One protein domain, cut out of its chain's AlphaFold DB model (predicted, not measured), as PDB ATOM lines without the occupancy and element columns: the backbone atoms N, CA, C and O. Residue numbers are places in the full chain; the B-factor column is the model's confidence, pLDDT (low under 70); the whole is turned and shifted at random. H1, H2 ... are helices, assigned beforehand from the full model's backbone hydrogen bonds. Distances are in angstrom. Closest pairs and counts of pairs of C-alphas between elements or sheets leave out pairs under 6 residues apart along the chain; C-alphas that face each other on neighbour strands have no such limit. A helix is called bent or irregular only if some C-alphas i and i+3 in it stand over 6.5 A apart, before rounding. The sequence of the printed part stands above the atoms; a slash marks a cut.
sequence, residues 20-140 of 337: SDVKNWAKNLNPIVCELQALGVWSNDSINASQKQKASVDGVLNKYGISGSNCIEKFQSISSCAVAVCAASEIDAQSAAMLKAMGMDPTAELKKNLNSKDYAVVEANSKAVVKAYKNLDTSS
ATOM      1  N   SER A  20      53.090  -7.858  86.188       94.69
ATOM      2  CA  SER A  20      52.181  -8.016  85.056       94.69
ATOM      3  C   SER A  20      51.620  -9.432  84.994       94.69
ATOM      4  O   SER A  20      50.419  -9.582  84.780       94.69
ATOM      5  N   ASP A  21      52.453 -10.454  85.214       93.38
ATOM      6  CA  ASP A  21      52.011 -11.851  85.233       93.38
ATOM      7  C   ASP A  21      50.974 -12.070  86.353       93.38
ATOM      8  O   ASP A  21      49.908 -12.630  86.099       93.38
ATOM      9  N   VAL A  22      51.221 -11.552  87.568       93.06
ATOM     10  CA  VAL A  22      50.295 -11.698  88.713       93.06
ATOM     11  C   VAL A  22      48.981 -10.949  88.494       93.06
ATOM     12  O   VAL A  22      47.908 -11.475  88.788       93.06
ATOM     13  N   LYS A  23      49.025  -9.727  87.950       92.88
ATOM     14  CA  LYS A  23      47.813  -8.943  87.651       92.88
ATOM     15  C   LYS A  23      46.973  -9.596  86.557       92.88
ATOM     16  O   LYS A  23      45.748  -9.633  86.673       92.88
ATOM     17  N   ASN A  24      47.622 -10.115  85.518       93.62
ATOM     18  CA  ASN A  24      46.962 -10.837  84.437       93.62
ATOM     19  C   ASN A  24      46.353 -12.152  84.933       93.62
ATOM     20  O   ASN A  24      45.201 -12.436  84.614       93.62
ATOM     21  N   TRP A  25      47.074 -12.893  85.777       92.00
ATOM     22  CA  TRP A  25      46.552 -14.070  86.468       92.00
ATOM     23  C   TRP A  25      45.313 -13.722  87.298       92.00
ATOM     24  O   TRP A  25      44.246 -14.270  87.057       92.00
ATOM     25  N   ALA A  26      45.398 -12.739  88.199       87.44
ATOM     26  CA  ALA A  26      44.294 -12.384  89.094       87.44
ATOM     27  C   ALA A  26      43.052 -11.883  88.337       87.44
ATOM     28  O   ALA A  26      41.918 -12.167  88.721       87.44
ATOM     29  N   LYS A  27      43.251 -11.143  87.242       89.81
ATOM     30  CA  LYS A  27      42.161 -10.654  86.389       89.81
ATOM     31  C   LYS A  27      41.470 -11.783  85.619       89.81
ATOM     32  O   LYS A  27      40.261 -11.714  85.415       89.81
ATOM     33  N   ASN A  28      42.234 -12.780  85.173       87.25
ATOM     34  CA  ASN A  28      41.789 -13.784  84.206       87.25
ATOM     35  C   ASN A  28      41.747 -15.210  84.782       87.25
ATOM     36  O   ASN A  28      41.632 -16.162  84.018       87.25
ATOM     37  N   LEU A  29      41.832 -15.382  86.102       83.06
ATOM     38  CA  LEU A  29      41.968 -16.699  86.724       83.06
ATOM     39  C   LEU A  29      40.837 -17.659  86.325       83.06
ATOM     40  O   LEU A  29      41.110 -18.754  85.846       83.06
ATOM     41  N   ASN A  30      39.580 -17.226  86.453       79.88
ATOM     42  CA  ASN A  30      38.420 -18.044  86.093       79.88
ATOM     43  C   ASN A  30      38.421 -18.471  84.604       79.88
ATOM     44  O   ASN A  30      38.409 -19.670  84.334       79.88
ATOM     45  N   PRO A  31      38.528 -17.556  83.614       81.12
ATOM     46  CA  PRO A  31      38.567 -17.967  82.209       81.12
ATOM     47  C   PRO A  31      39.800 -18.813  81.840       81.12
ATOM     48  O   PRO A  31      39.684 -19.692  80.988       81.12
ATOM     49  N   ILE A  32      40.955 -18.614  82.495       82.38
ATOM     50  CA  ILE A  32      42.112 -19.512  82.342       82.38
ATOM     51  C   ILE A  32      41.749 -20.925  82.815       82.38
ATOM     52  O   ILE A  32      41.959 -21.886  82.075       82.38
ATOM     53  N   VAL A  33      41.189 -21.061  84.022       79.94
ATOM     54  CA  VAL A  33      40.812 -22.360  84.601       79.94
ATOM     55  C   VAL A  33      39.793 -23.084  83.723       79.94
ATOM     56  O   VAL A  33      40.007 -24.255  83.417       79.94
ATOM     57  N   CYS A  34      38.755 -22.401  83.233       79.56
ATOM     58  CA  CYS A  34      37.766 -23.005  82.334       79.56
ATOM     59  C   CYS A  34      38.404 -23.570  81.051       79.56
ATOM     60  O   CYS A  34      38.070 -24.675  80.623       79.56
ATOM     61  N   GLU A  35      39.345 -22.847  80.435       80.38
ATOM     62  CA  GLU A  35      40.032 -23.329  79.229       80.38
ATOM     63  C   GLU A  35      40.992 -24.490  79.523       80.38
ATOM     64  O   GLU A  35      41.077 -25.433  78.737       80.38
ATOM     65  N   LEU A  36      41.673 -24.485  80.672       78.69
ATOM     66  CA  LEU A  36      42.527 -25.601  81.096       78.69
ATOM     67  C   LEU A  36      41.712 -26.853  81.476       78.69
ATOM     68  O   LEU A  36      42.145 -27.976  81.202       78.69
ATOM     69  N   GLN A  37      40.520 -26.684  82.055       77.69
ATOM     70  CA  GLN A  37      39.564 -27.770  82.299       77.69
ATOM     71  C   GLN A  37      39.051 -28.368  80.987       77.69
ATOM     72  O   GLN A  37      39.041 -29.587  80.841       77.69
ATOM     73  N   ALA A  38      38.710 -27.533  80.000       79.50
ATOM     74  CA  ALA A  38      38.292 -27.994  78.673       79.50
ATOM     75  C   ALA A  38      39.395 -28.787  77.943       79.50
ATOM     76  O   ALA A  38      39.104 -29.688  77.159       79.50
ATOM     77  N   LEU A  39      40.666 -28.488  78.227       75.00
ATOM     78  CA  LEU A  39      41.819 -29.254  77.743       75.00
ATOM     79  C   LEU A  39      42.080 -30.552  78.535       75.00
ATOM     80  O   LEU A  39      42.965 -31.325  78.155       75.00
ATOM     81  N   GLY A  40      41.347 -30.791  79.628       73.50
ATOM     82  CA  GLY A  40      41.512 -31.948  80.511       73.50
ATOM     83  C   GLY A  40      42.835 -31.954  81.283       73.50
ATOM     84  O   GLY A  40      43.290 -33.014  81.701       73.50
ATOM     85  N   VAL A  41      43.484 -30.794  81.426       67.56
ATOM     86  CA  VAL A  41      44.803 -30.659  82.076       67.56
ATOM     87  C   VAL A  41      44.731 -29.979  83.436       67.56
ATOM     88  O   VAL A  41      45.745 -29.895  84.120       67.56
ATOM     89  N   TRP A  42      43.567 -29.463  83.824       66.12
ATOM     90  CA  TRP A  42      43.363 -28.864  85.137       66.12
ATOM     91  C   TRP A  42      42.814 -29.900  86.113       66.12
ATOM     92  O   TRP A  42      41.706 -30.401  85.926       66.12
ATOM     93  N   SER A  43      43.575 -30.212  87.159       55.19
ATOM     94  CA  SER A  43      43.107 -31.047  88.266       55.19
ATOM     95  C   SER A  43      43.792 -30.657  89.570       55.19
ATOM     96  O   SER A  43      44.979 -30.327  89.583       55.19
ATOM     97  N   ASN A  44      43.035 -30.690  90.673       52.38
ATOM     98  CA  ASN A  44      43.522 -30.371  92.021       52.38
ATOM     99  C   ASN A  44      44.341 -29.070  92.071       52.38
ATOM    100  O   ASN A  44      45.452 -29.045  92.597       52.38
ATOM    101  N   ASP A  45      43.814 -28.019  91.444       52.72
ATOM    102  CA  ASP A  45      44.424 -26.686  91.405       52.72
ATOM    103  C   ASP A  45      45.831 -26.633  90.788       52.72
ATOM    104  O   ASP A  45      46.645 -25.747  91.063       52.72
ATOM    105  N   SER A  46      46.109 -27.591  89.900       56.28
ATOM    106  CA  SER A  46      47.380 -27.740  89.209       56.28
ATOM    107  C   SER A  46      47.192 -28.059  87.726       56.28
ATOM    108  O   SER A  46      46.192 -28.636  87.293       56.28
ATOM    109  N   ILE A  47      48.198 -27.685  86.934       64.88
ATOM    110  CA  ILE A  47      48.300 -28.091  85.532       64.88
ATOM    111  C   ILE A  47      49.002 -29.449  85.477       64.88
ATOM    112  O   ILE A  47      50.208 -29.533  85.712       64.88
ATOM    113  N   ASN A  48      48.263 -30.488  85.103       69.50
ATOM    114  CA  ASN A  48      48.774 -31.816  84.789       69.50
ATOM    115  C   ASN A  48      48.688 -32.054  83.273       69.50
ATOM    116  O   ASN A  48      47.753 -32.669  82.758       69.50
ATOM    117  N   ALA A  49      49.653 -31.495  82.541       68.38
ATOM    118  CA  ALA A  49      49.702 -31.564  81.085       68.38
ATOM    119  C   ALA A  49      50.747 -32.579  80.605       68.38
ATOM    120  O   ALA A  49      51.927 -32.500  80.959       68.38
ATOM    121  N   SER A  50      50.340 -33.489  79.716       70.94
ATOM    122  CA  SER A  50      51.295 -34.324  78.985       70.94
ATOM    123  C   SER A  50      52.168 -33.479  78.053       70.94
ATOM    124  O   SER A  50      51.817 -32.362  77.665       70.94
ATOM    125  N   GLN A  51      53.293 -34.035  77.598       71.31
ATOM    126  CA  GLN A  51      54.196 -33.341  76.673       71.31
ATOM    127  C   GLN A  51      53.513 -32.912  75.361       71.31
ATOM    128  O   GLN A  51      53.906 -31.909  74.772       71.31
ATOM    129  N   LYS A  52      52.458 -33.623  74.937       73.31
ATOM    130  CA  LYS A  52      51.649 -33.282  73.755       73.31
ATOM    131  C   LYS A  52      50.668 -32.127  74.002       73.31
ATOM    132  O   LYS A  52      50.269 -31.474  73.048       73.31
ATOM    133  N   GLN A  53      50.288 -31.876  75.256       78.31
ATOM    134  CA  GLN A  53      49.341 -30.820  75.638       78.31
ATOM    135  C   GLN A  53      50.034 -29.499  76.001       78.31
ATOM    136  O   GLN A  53      49.368 -28.467  76.014       78.31
ATOM    137  N   LYS A  54      51.356 -29.500  76.243       77.94
ATOM    138  CA  LYS A  54      52.116 -28.302  76.653       77.94
ATOM    139  C   LYS A  54      51.904 -27.101  75.731       77.94
ATOM    140  O   LYS A  54      51.581 -26.032  76.222       77.94
ATOM    141  N   ALA A  55      51.972 -27.289  74.411       84.69
ATOM    142  CA  ALA A  55      51.773 -26.193  73.458       84.69
ATOM    143  C   ALA A  55      50.363 -25.571  73.538       84.69
ATOM    144  O   ALA A  55      50.211 -24.359  73.396       84.69
ATOM    145  N   SER A  56      49.332 -26.383  73.794       86.81
ATOM    146  CA  SER A  56      47.960 -25.892  73.979       86.81
ATOM    147  C   SER A  56      47.813 -25.117  75.287       86.81
ATOM    148  O   SER A  56      47.169 -24.072  75.308       86.81
ATOM    149  N   VAL A  57      48.448 -25.594  76.362       82.06
ATOM    150  CA  VAL A  57      48.488 -24.893  77.653       82.06
ATOM    151  C   VAL A  57      49.222 -23.563  77.527       82.06
ATOM    152  O   VAL A  57      48.691 -22.539  77.951       82.06
ATOM    153  N   ASP A  58      50.386 -23.554  76.880       86.50
ATOM    154  CA  ASP A  58      51.139 -22.333  76.600       86.50
ATOM    155  C   ASP A  58      50.281 -21.340  75.804       86.50
ATOM    156  O   ASP A  58      50.284 -20.145  76.090       86.50
ATOM    157  N   GLY A  59      49.507 -21.820  74.825       90.94
ATOM    158  CA  GLY A  59      48.573 -20.999  74.055       90.94
ATOM    159  C   GLY A  59      47.521 -20.305  74.926       90.94
ATOM    160  O   GLY A  59      47.304 -19.101  74.777       90.94
ATOM    161  N   VAL A  60      46.917 -21.034  75.869       91.06
ATOM    162  CA  VAL A  60      45.939 -20.482  76.824       91.06
ATOM    163  C   VAL A  60      46.598 -19.456  77.750       91.06
ATOM    164  O   VAL A  60      46.101 -18.341  77.889       91.06
ATOM    165  N   LEU A  61      47.742 -19.782  78.355       90.25
ATOM    166  CA  LEU A  61      48.414 -18.881  79.298       90.25
ATOM    167  C   LEU A  61      48.900 -17.591  78.617       90.25
ATOM    168  O   LEU A  61      48.658 -16.493  79.128       90.25
ATOM    169  N   ASN A  62      49.481 -17.705  77.418       93.00
ATOM    170  CA  ASN A  62      49.910 -16.552  76.624       93.00
ATOM    171  C   ASN A  62      48.725 -15.668  76.209       93.00
ATOM    172  O   ASN A  62      48.829 -14.442  76.296       93.00
ATOM    173  N   LYS A  63      47.586 -16.262  75.815       94.44
ATOM    174  CA  LYS A  63      46.342 -15.533  75.493       94.44
ATOM    175  C   LYS A  63      45.898 -14.627  76.644       94.44
ATOM    176  O   LYS A  63      45.411 -13.526  76.397       94.44
ATOM    177  N   TYR A  64      46.097 -15.067  77.884       92.25
ATOM    178  CA  TYR A  64      45.722 -14.313  79.081       92.25
ATOM    179  C   TYR A  64      46.853 -13.482  79.687       92.25
ATOM    180  O   TYR A  64      46.671 -12.902  80.757       92.25
ATOM    181  N   GLY A  65      47.986 -13.354  78.992       90.25
ATOM    182  CA  GLY A  65      49.066 -12.446  79.367       90.25
ATOM    183  C   GLY A  65      50.040 -12.998  80.407       90.25
ATOM    184  O   GLY A  65      50.771 -12.209  81.005       90.25
ATOM    185  N   ILE A  66      50.067 -14.319  80.615       89.94
ATOM    186  CA  ILE A  66      51.135 -15.018  81.342       89.94
ATOM    187  C   ILE A  66      52.073 -15.569  80.276       89.94
ATOM    188  O   ILE A  66      51.769 -16.568  79.629       89.94
ATOM    189  N   SER A  67      53.175 -14.861  80.030       79.88
ATOM    190  CA  SER A  67      53.976 -15.056  78.817       79.88
ATOM    191  C   SER A  67      55.442 -15.387  79.082       79.88
ATOM    192  O   SER A  67      55.987 -15.129  80.161       79.88
ATOM    193  N   GLY A  68      56.078 -15.984  78.073       79.75
ATOM    194  CA  GLY A  68      57.466 -16.445  78.103       79.75
ATOM    195  C   GLY A  68      57.583 -17.960  77.943       79.75
ATOM    196  O   GLY A  68      56.601 -18.691  78.033       79.75
ATOM    197  N   SER A  69      58.809 -18.444  77.725       75.19
ATOM    198  CA  SER A  69      59.100 -19.875  77.534       75.19
ATOM    199  C   SER A  69      58.864 -20.736  78.781       75.19
ATOM    200  O   SER A  69      59.063 -21.943  78.729       75.19
ATOM    201  N   ASN A  70      58.499 -20.113  79.903       79.69
ATOM    202  CA  ASN A  70      58.229 -20.741  81.190       79.69
ATOM    203  C   ASN A  70      56.853 -20.334  81.760       79.69
ATOM    204  O   ASN A  70      56.685 -20.188  82.972       79.69
ATOM    205  N   CYS A  71      55.877 -20.049  80.890       81.06
ATOM    206  CA  CYS A  71      54.564 -19.551  81.305       81.06
ATOM    207  C   CYS A  71      53.788 -20.535  82.201       81.06
ATOM    208  O   CYS A  71      53.106 -20.092  83.126       81.06
ATOM    209  N   ILE A  72      53.951 -21.848  82.002       80.12
ATOM    210  CA  ILE A  72      53.375 -22.890  82.868       80.12
ATOM    211  C   ILE A  72      53.973 -22.808  84.273       80.12
ATOM    212  O   ILE A  72      53.235 -22.771  85.256       80.12
ATOM    213  N   GLU A  73      55.298 -22.724  84.372       80.44
ATOM    214  CA  GLU A  73      56.012 -22.614  85.643       80.44
ATOM    215  C   GLU A  73      55.645 -21.317  86.373       80.44
ATOM    216  O   GLU A  73      55.452 -21.325  87.589       80.44
ATOM    217  N   LYS A  74      55.478 -20.209  85.637       83.38
ATOM    218  CA  LYS A  74      54.967 -18.947  86.188       83.38
ATOM    219  C   LYS A  74      53.557 -19.107  86.740       83.38
ATOM    220  O   LYS A  74      53.318 -18.711  87.874       83.38
ATOM    221  N   PHE A  75      52.634 -19.694  85.976       83.19
ATOM    222  CA  PHE A  75      51.259 -19.910  86.431       83.19
ATOM    223  C   PHE A  75      51.227 -20.762  87.705       83.19
ATOM    224  O   PHE A  75      50.603 -20.373  88.688       83.19
ATOM    225  N   GLN A  76      51.937 -21.893  87.711       78.00
ATOM    226  CA  GLN A  76      52.005 -22.785  88.870       78.00
ATOM    227  C   GLN A  76      52.608 -22.078  90.087       78.00
ATOM    228  O   GLN A  76      52.055 -22.166  91.179       78.00
ATOM    229  N   SER A  77      53.690 -21.320  89.900       80.56
ATOM    230  CA  SER A  77      54.331 -20.588  90.990       80.56
ATOM    231  C   SER A  77      53.451 -19.450  91.534       80.56
ATOM    232  O   SER A  77      53.374 -19.290  92.752       80.56
ATOM    233  N   ILE A  78      52.705 -18.729  90.681       82.75
ATOM    234  CA  ILE A  78      51.709 -17.738  91.127       82.75
ATOM    235  C   ILE A  78      50.617 -18.424  91.951       82.75
ATOM    236  O   ILE A  78      50.328 -17.964  93.052       82.75
ATOM    237  N   SER A  79      50.056 -19.535  91.465       78.38
ATOM    238  CA  SER A  79      49.017 -20.286  92.178       78.38
ATOM    239  C   SER A  79      49.509 -20.803  93.535       78.38
ATOM    240  O   SER A  79      48.821 -20.631  94.538       78.38
ATOM    241  N   SER A  80      50.726 -21.351  93.617       74.12
ATOM    242  CA  SER A  80      51.306 -21.805  94.890       74.12
ATOM    243  C   SER A  80      51.564 -20.654  95.869       74.12
ATOM    244  O   SER A  80      51.294 -20.788  97.061       74.12
ATOM    245  N   CYS A  81      52.040 -19.501  95.390       80.69
ATOM    246  CA  CYS A  81      52.226 -18.322  96.241       80.69
ATOM    247  C   CYS A  81      50.891 -17.703  96.678       80.69
ATOM    248  O   CYS A  81      50.781 -17.207  97.800       80.69
ATOM    249  N   ALA A  82      49.867 -17.754  95.821       78.31
ATOM    250  CA  ALA A  82      48.535 -17.243  96.118       78.31
ATOM    251  C   ALA A  82      47.894 -17.961  97.311       78.31
ATOM    252  O   ALA A  82      47.253 -17.299  98.122       78.31
ATOM    253  N   VAL A  83      48.129 -19.268  97.467       73.81
ATOM    254  CA  VAL A  83      47.672 -20.044  98.634       73.81
ATOM    255  C   VAL A  83      48.229 -19.461  99.936       73.81
ATOM    256  O   VAL A  83      47.468 -19.206 100.866       73.81
ATOM    257  N   ALA A  84      49.534 -19.178  99.992       75.62
ATOM    258  CA  ALA A  84      50.159 -18.585 101.175       75.62
ATOM    259  C   ALA A  84      49.624 -17.171 101.467       75.62
ATOM    260  O   ALA A  84      49.344 -16.837 102.617       75.62
ATOM    261  N   VAL A  85      49.416 -16.356 100.428       78.94
ATOM    262  CA  VAL A  85      48.841 -15.007 100.564       78.94
ATOM    263  C   VAL A  85      47.383 -15.045 101.038       78.94
ATOM    264  O   VAL A  85      46.992 -14.225 101.870       78.94
ATOM    265  N   CYS A  86      46.575 -15.982 100.540       72.75
ATOM    266  CA  CYS A  86      45.177 -16.121 100.951       72.75
ATOM    267  C   CYS A  86      45.074 -16.618 102.393       72.75
ATOM    268  O   CYS A  86      44.370 -15.990 103.180       72.75
ATOM    269  N   ALA A  87      45.862 -17.632 102.767       69.81
ATOM    270  CA  ALA A  87      45.947 -18.109 104.145       69.81
ATOM    271  C   ALA A  87      46.360 -16.985 105.114       69.81
ATOM    272  O   ALA A  87      45.744 -16.817 106.160       69.81
ATOM    273  N   ALA A  88      47.337 -16.146 104.744       72.62
ATOM    274  CA  ALA A  88      47.711 -14.978 105.547       72.62
ATOM    275  C   ALA A  88      46.567 -13.958 105.695       72.62
ATOM    276  O   ALA A  88      46.465 -13.294 106.724       72.62
ATOM    277  N   SER A  89      45.712 -13.813 104.677       72.12
ATOM    278  CA  SER A  89      44.596 -12.857 104.681       72.12
ATOM    279  C   SER A  89      43.397 -13.288 105.529       72.12
ATOM    280  O   SER A  89      42.535 -12.461 105.827       72.12
ATOM    281  N   GLU A  90      43.331 -14.567 105.896       72.25
ATOM    282  CA  GLU A  90      42.284 -15.141 106.748       72.25
ATOM    283  C   GLU A  90      42.607 -15.007 108.240       72.25
ATOM    284  O   GLU A  90      41.726 -15.163 109.082       72.25
ATOM    285  N   ILE A  91      43.853 -14.660 108.570       66.00
ATOM    286  CA  ILE A  91      44.286 -14.401 109.940       66.00
ATOM    287  C   ILE A  91      43.801 -13.010 110.342       66.00
ATOM    288  O   ILE A  91      44.137 -12.004 109.713       66.00
ATOM    289  N   ASP A  92      43.015 -12.942 111.413       69.62
ATOM    290  CA  ASP A  92      42.542 -11.672 111.941       69.62
ATOM    291  C   ASP A  92      43.701 -10.818 112.493       69.62
ATOM    292  O   ASP A  92      44.785 -11.300 112.834       69.62
ATOM    293  N   ALA A  93      43.474  -9.507 112.591       58.09
ATOM    294  CA  ALA A  93      44.515  -8.551 112.962       58.09
ATOM    295  C   ALA A  93      45.100  -8.788 114.366       58.09
ATOM    296  O   ALA A  93      46.271  -8.476 114.594       58.09
ATOM    297  N   GLN A  94      44.309  -9.329 115.298       52.16
ATOM    298  CA  GLN A  94      44.753  -9.607 116.660       52.16
ATOM    299  C   GLN A  94      45.672 -10.834 116.676       52.16
ATOM    300  O   GLN A  94      46.772 -10.764 117.230       52.16
ATOM    301  N   SER A  95      45.281 -11.906 115.986       54.62
ATOM    302  CA  SER A  95      46.102 -13.107 115.804       54.62
ATOM    303  C   SER A  95      47.406 -12.801 115.057       54.62
ATOM    304  O   SER A  95      48.483 -13.217 115.486       54.62
ATOM    305  N   ALA A  96      47.353 -11.995 113.991       57.88
ATOM    306  CA  ALA A  96      48.539 -11.581 113.239       57.88
ATOM    307  C   ALA A  96      49.519 -10.743 114.086       57.88
ATOM    308  O   ALA A  96      50.736 -10.912 113.983       57.88
ATOM    309  N   ALA A  97      49.007  -9.854 114.946       53.38
ATOM    310  CA  ALA A  97      49.829  -9.060 115.857       53.38
ATOM    311  C   ALA A  97      50.509  -9.924 116.931       53.38
ATOM    312  O   ALA A  97      51.683  -9.706 117.232       53.38
ATOM    313  N   MET A  98      49.796 -10.919 117.465       50.16
ATOM    314  CA  MET A  98      50.332 -11.869 118.442       50.16
ATOM    315  C   MET A  98      51.456 -12.719 117.840       50.16
ATOM    316  O   MET A  98      52.550 -12.770 118.397       50.16
ATOM    317  N   LEU A  99      51.234 -13.298 116.658       56.22
ATOM    318  CA  LEU A  99      52.241 -14.090 115.943       56.22
ATOM    319  C   LEU A  99      53.498 -13.268 115.641       56.22
ATOM    320  O   LEU A  99      54.619 -13.716 115.880       56.22
ATOM    321  N   LYS A 100      53.318 -12.013 115.218       58.44
ATOM    322  CA  LYS A 100      54.429 -11.085 114.994       58.44
ATOM    323  C   LYS A 100      55.205 -10.774 116.277       58.44
ATOM    324  O   LYS A 100      56.431 -10.700 116.227       58.44
ATOM    325  N   ALA A 101      54.523 -10.592 117.409       51.09
ATOM    326  CA  ALA A 101      55.166 -10.363 118.706       51.09
ATOM    327  C   ALA A 101      55.968 -11.586 119.187       51.09
ATOM    328  O   ALA A 101      56.981 -11.422 119.861       51.09
ATOM    329  N   MET A 102      55.552 -12.789 118.786       49.56
ATOM    330  CA  MET A 102      56.245 -14.053 119.053       49.56
ATOM    331  C   MET A 102      57.353 -14.371 118.035       49.56
ATOM    332  O   MET A 102      57.988 -15.415 118.124       49.56
ATOM    333  N   GLY A 103      57.593 -13.504 117.041       59.56
ATOM    334  CA  GLY A 103      58.557 -13.776 115.970       59.56
ATOM    335  C   GLY A 103      58.149 -14.932 115.047       59.56
ATOM    336  O   GLY A 103      58.991 -15.466 114.330       59.56
ATOM    337  N   MET A 104      56.870 -15.312 115.051       59.22
ATOM    338  CA  MET A 104      56.331 -16.421 114.271       59.22
ATOM    339  C   MET A 104      55.705 -15.923 112.967       59.22
ATOM    340  O   MET A 104      54.895 -14.995 112.959       59.22
ATOM    341  N   ASP A 105      56.038 -16.588 111.859       68.00
ATOM    342  CA  ASP A 105      55.331 -16.430 110.587       68.00
ATOM    343  C   ASP A 105      54.344 -17.602 110.421       68.00
ATOM    344  O   ASP A 105      54.778 -18.732 110.182       68.00
ATOM    345  N   PRO A 106      53.020 -17.371 110.517       60.88
ATOM    346  CA  PRO A 106      52.007 -18.430 110.407       60.88
ATOM    347  C   PRO A 106      51.981 -19.104 109.033       60.88
ATOM    348  O   PRO A 106      51.396 -20.169 108.862       60.88
ATOM    349  N   THR A 107      52.617 -18.484 108.041       68.69
ATOM    350  CA  THR A 107      52.727 -19.008 106.680       68.69
ATOM    351  C   THR A 107      54.116 -19.564 106.377       68.69
ATOM    352  O   THR A 107      54.381 -19.920 105.231       68.69
ATOM    353  N   ALA A 108      54.998 -19.689 107.378       72.19
ATOM    354  CA  ALA A 108      56.367 -20.181 107.205       72.19
ATOM    355  C   ALA A 108      56.422 -21.549 106.511       72.19
ATOM    356  O   ALA A 108      57.185 -21.725 105.563       72.19
ATOM    357  N   GLU A 109      55.577 -22.500 106.925       65.69
ATOM    358  CA  GLU A 109      55.564 -23.841 106.325       65.69
ATOM    359  C   GLU A 109      55.015 -23.820 104.889       65.69
ATOM    360  O   GLU A 109      55.525 -24.531 104.024       65.69
ATOM    361  N   LEU A 110      54.056 -22.933 104.590       67.38
ATOM    362  CA  LEU A 110      53.571 -22.715 103.220       67.38
ATOM    363  C   LEU A 110      54.655 -22.080 102.338       67.38
ATOM    364  O   LEU A 110      54.774 -22.414 101.163       67.38
ATOM    365  N   LYS A 111      55.472 -21.190 102.912       73.31
ATOM    366  CA  LYS A 111      56.569 -20.478 102.239       73.31
ATOM    367  C   LYS A 111      57.821 -21.328 102.033       73.31
ATOM    368  O   LYS A 111      58.594 -21.041 101.124       73.31
ATOM    369  N   LYS A 112      58.019 -22.383 102.828       72.19
ATOM    370  CA  LYS A 112      59.216 -23.246 102.826       72.19
ATOM    371  C   LYS A 112      59.546 -23.860 101.464       72.19
ATOM    372  O   LYS A 112      60.716 -24.073 101.151       72.19
ATOM    373  N   ASN A 113      58.521 -24.106 100.651       67.75
ATOM    374  CA  ASN A 113      58.656 -24.697  99.318       67.75
ATOM    375  C   ASN A 113      58.485 -23.669  98.183       67.75
ATOM    376  O   ASN A 113      58.503 -24.038  97.009       67.75
ATOM    377  N   LEU A 114      58.336 -22.382  98.511       74.56
ATOM    378  CA  LEU A 114      58.183 -21.304  97.539       74.56
ATOM    379  C   LEU A 114      59.525 -20.635  97.249       74.56
ATOM    380  O   LEU A 114      60.414 -20.550  98.096       74.56
ATOM    381  N   ASN A 115      59.666 -20.099  96.038       84.12
ATOM    382  CA  ASN A 115      60.772 -19.202  95.748       84.12
ATOM    383  C   ASN A 115      60.498 -17.828  96.377       84.12
ATOM    384  O   ASN A 115      59.484 -17.200  96.080       84.12
ATOM    385  N   SER A 116      61.423 -17.324  97.196       84.50
ATOM    386  CA  SER A 116      61.242 -16.053  97.909       84.50
ATOM    387  C   SER A 116      61.111 -14.830  96.993       84.50
ATOM    388  O   SER A 116      60.401 -13.890  97.346       84.50
ATOM    389  N   LYS A 117      61.746 -14.830  95.810       88.31
ATOM    390  CA  LYS A 117      61.636 -13.721  94.845       88.31
ATOM    391  C   LYS A 117      60.262 -13.693  94.190       88.31
ATOM    392  O   LYS A 117      59.665 -12.629  94.090       88.31
ATOM    393  N   ASP A 118      59.765 -14.854  93.779       85.94
ATOM    394  CA  ASP A 118      58.441 -14.967  93.169       85.94
ATOM    395  C   ASP A 118      57.333 -14.681  94.192       85.94
ATOM    396  O   ASP A 118      56.403 -13.926  93.903       85.94
ATOM    397  N   TYR A 119      57.473 -15.203  95.418       87.94
ATOM    398  CA  TYR A 119      56.538 -14.936  96.509       87.94
ATOM    399  C   TYR A 119      56.429 -13.435  96.809       87.94
ATOM    400  O   TYR A 119      55.318 -12.925  96.921       87.94
ATOM    401  N   ALA A 120      57.551 -12.708  96.860       91.12
ATOM    402  CA  ALA A 120      57.543 -11.264  97.105       91.12
ATOM    403  C   ALA A 120      56.740 -10.484  96.044       91.12
ATOM    404  O   ALA A 120      56.029  -9.534  96.376       91.12
ATOM    405  N   VAL A 121      56.802 -10.901  94.773       93.31
ATOM    406  CA  VAL A 121      56.016 -10.287  93.687       93.31
ATOM    407  C   VAL A 121      54.521 -10.583  93.854       93.31
ATOM    408  O   VAL A 121      53.682  -9.700  93.667       93.31
ATOM    409  N   VAL A 122      54.159 -11.806  94.248       88.69
ATOM    410  CA  VAL A 122      52.756 -12.188  94.485       88.69
ATOM    411  C   VAL A 122      52.185 -11.485  95.724       88.69
ATOM    412  O   VAL A 122      51.075 -10.954  95.674       88.69
ATOM    413  N   GLU A 123      52.960 -11.393  96.805       90.25
ATOM    414  CA  GLU A 123      52.596 -10.701  98.047       90.25
ATOM    415  C   GLU A 123      52.371  -9.195  97.829       90.25
ATOM    416  O   GLU A 123      51.377  -8.638  98.313       90.25
ATOM    417  N   ALA A 124      53.209  -8.545  97.011       93.00
ATOM    418  CA  ALA A 124      53.028  -7.145  96.616       93.00
ATOM    419  C   ALA A 124      51.685  -6.889  95.896       93.00
ATOM    420  O   ALA A 124      51.157  -5.775  95.929       93.00
ATOM    421  N   ASN A 125      51.093  -7.926  95.294       91.06
ATOM    422  CA  ASN A 125      49.802  -7.886  94.602       91.06
ATOM    423  C   ASN A 125      48.665  -8.568  95.396       91.06
ATOM    424  O   ASN A 125      47.589  -8.826  94.846       91.06
ATOM    425  N   SER A 126      48.859  -8.812  96.698       87.44
ATOM    426  CA  SER A 126      47.969  -9.600  97.569       87.44
ATOM    427  C   SER A 126      46.484  -9.240  97.494       87.44
ATOM    428  O   SER A 126      45.639 -10.129  97.418       87.44
ATOM    429  N   LYS A 127      46.130  -7.951  97.433       86.94
ATOM    430  CA  LYS A 127      44.724  -7.515  97.308       86.94
ATOM    431  C   LYS A 127      44.032  -8.077  96.064       86.94
ATOM    432  O   LYS A 127      42.872  -8.475  96.133       86.94
ATOM    433  N   ALA A 128      44.724  -8.078  94.923       83.06
ATOM    434  CA  ALA A 128      44.180  -8.609  93.675       83.06
ATOM    435  C   ALA A 128      44.102 -10.139  93.721       83.06
ATOM    436  O   ALA A 128      43.107 -10.710  93.284       83.06
ATOM    437  N   VAL A 129      45.115 -10.778  94.312       80.25
ATOM    438  CA  VAL A 129      45.208 -12.233  94.479       80.25
ATOM    439  C   VAL A 129      44.068 -12.773  95.344       80.25
ATOM    440  O   VAL A 129      43.313 -13.623  94.884       80.25
ATOM    441  N   VAL A 130      43.867 -12.220  96.546       79.25
ATOM    442  CA  VAL A 130      42.792 -12.637  97.468       79.25
ATOM    443  C   VAL A 130      41.416 -12.452  96.831       79.25
ATOM    444  O   VAL A 130      40.542 -13.305  96.961       79.25
ATOM    445  N   LYS A 131      41.213 -11.347  96.101       79.69
ATOM    446  CA  LYS A 131      39.956 -11.096  95.388       79.69
ATOM    447  C   LYS A 131      39.704 -12.131  94.288       79.69
ATOM    448  O   LYS A 131      38.582 -12.609  94.162       79.69
ATOM    449  N   ALA A 132      40.723 -12.466  93.497       73.44
ATOM    450  CA  ALA A 132      40.612 -13.472  92.444       73.44
ATOM    451  C   ALA A 132      40.267 -14.855  93.015       73.44
ATOM    452  O   ALA A 132      39.401 -15.535  92.472       73.44
ATOM    453  N   TYR A 133      40.885 -15.222  94.142       68.25
ATOM    454  CA  TYR A 133      40.670 -16.504  94.813       68.25
ATOM    455  C   TYR A 133      39.243 -16.644  95.361       68.25
ATOM    456  O   TYR A 133      38.560 -17.619  95.065       68.25
ATOM    457  N   LYS A 134      38.743 -15.619  96.065       69.19
ATOM    458  CA  LYS A 134      37.356 -15.588  96.570       69.19
ATOM    459  C   LYS A 134      36.320 -15.656  95.447       69.19
ATOM    460  O   LYS A 134      35.282 -16.286  95.598       69.19
ATOM    461  N   ASN A 135      36.612 -15.018  94.315       64.62
ATOM    462  CA  ASN A 135      35.713 -15.025  93.166       64.62
ATOM    463  C   ASN A 135      35.654 -16.389  92.462       64.62
ATOM    464  O   ASN A 135      34.609 -16.719  91.903       64.62
ATOM    465  N   LEU A 136      36.740 -17.173  92.493       62.53
ATOM    466  CA  LEU A 136      36.768 -18.524  91.931       62.53
ATOM    467  C   LEU A 136      35.760 -19.433  92.650       62.53
ATOM    468  O   LEU A 136      34.956 -20.095  91.995       62.53
ATOM    469  N   ASP A 137      35.746 -19.357  93.982       49.75
ATOM    470  CA  ASP A 137      34.875 -20.130  94.874       49.75
ATOM    471  C   ASP A 137      33.385 -19.807  94.642       49.75
ATOM    472  O   ASP A 137      32.534 -20.690  94.564       49.75
ATOM    473  N   THR A 138      33.072 -18.530  94.394       39.94
ATOM    474  CA  THR A 138      31.697 -18.069  94.122       39.94
ATOM    475  C   THR A 138      31.190 -18.338  92.702       39.94
ATOM    476  O   THR A 138      29.989 -18.259  92.463       39.94
ATOM    477  N   SER A 139      32.074 -18.621  91.739       43.31
ATOM    478  CA  SER A 139      31.704 -18.757  90.317       43.31
ATOM    479  C   SER A 139      31.356 -20.185  89.874       43.31
ATOM    480  O   SER A 139      30.991 -20.390  88.719       43.31
ATOM    481  N   SER A 140      31.413 -21.162  90.784       39.59
ATOM    482  CA  SER A 140      31.136 -22.581  90.506       39.59
ATOM    483  C   SER A 140      29.643 -22.954  90.453       39.59
ATOM    484  O   SER A 140      29.326 -24.119  90.220       39.59
TER     485      SER A 140
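Overview. This is residues 20 to 140 of the 337 residues of an uncharacterized protein of Treponema sp (UniProt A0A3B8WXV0). One long helix, H3, runs through the middle like an axle, and shorter helices pack on it, mostly crosswise: H2 at its first residues, then H1a, H6 and H7, with H1b beside H2 as a hairpin. Beyond its other end lies H4, touching no helix, and the chain folds back from there to short H5 on H3. The printed part has 121 residues with seven named helices, H1 to H7 in order, and no named strand; its class is all helix. It is compact, with a radius of gyration of the C-alphas of 15.4 A, yet elongated, spanning 50 by 29 by 24 A.

Arrangement. Begin at H1, residues 20 to 38, assigned as one helix by its hydrogen bonds but bent: C-alphas 27 and 30 are 8.3 A apart. Its arms, H1a, residues 20 to 27, and H1b, residues 30 to 38, are about perpendicular at 85 degrees. H1b and H2, residues 54 to 63, touch as a helical hairpin at a shallow tilt of 23 degrees, opposite ways; their closest C-alphas, Ile 32 and Val 60, are 6.8 A apart. Next comes the hub, H3, residues 71 to 90, touching five helices, each with a part of its length alone. The closest C-alphas are Asp 58 and Cys 71 for H2, 6.5 A, and Val 22 and Ile 78 for H1a, 6.7 A. H4, residues 93 to 101, is only just apart from H3, at 8.4 A. H5, residues 108 to 111, touches H3, closest at C-alphas Ala 84 and Leu 110, 5.7 A. H6, residues 116 to 124, touches H3 at a steep tilt of 60 degrees, closest at C-alphas Cys 81 and Tyr 119, 5.5 A. H7, residues 126 to 140, touches H3 about perpendicular at 85 degrees, closest at C-alphas Cys 86 and Val 130, 5.5 A. With residues 128 to 133 alone H7 touches H1a, closest at C-alphas Ala 26 and Ala 132, 5.1 A. Every O i to N i+4 pair is within hydrogen-bond range in H1a, H1b, H2, H4 and H6; H3 has 15 of 16, H7 10 of 11, and H5 is too short for one.

Along the chain. Find C-alpha 20 at (52.181, -8.016, 85.056), where H1a begins. From C-alpha 71 at (54.564, -19.551, 81.305) H3 runs 28.6 A. H7 runs 22.4 A to C-alpha 140 at (31.136, -22.581, 90.506).

Size, cuts and confidence. The C-alphas farthest apart, Lys 52 and Ala 101, are 50.6 A apart. The printed part has no cut; its long link, H1 to H2, is residues 39 to 53. Its mean pLDDT is 75.3, with 38 residues under 70, among them 91 to 107 and 133 to 140.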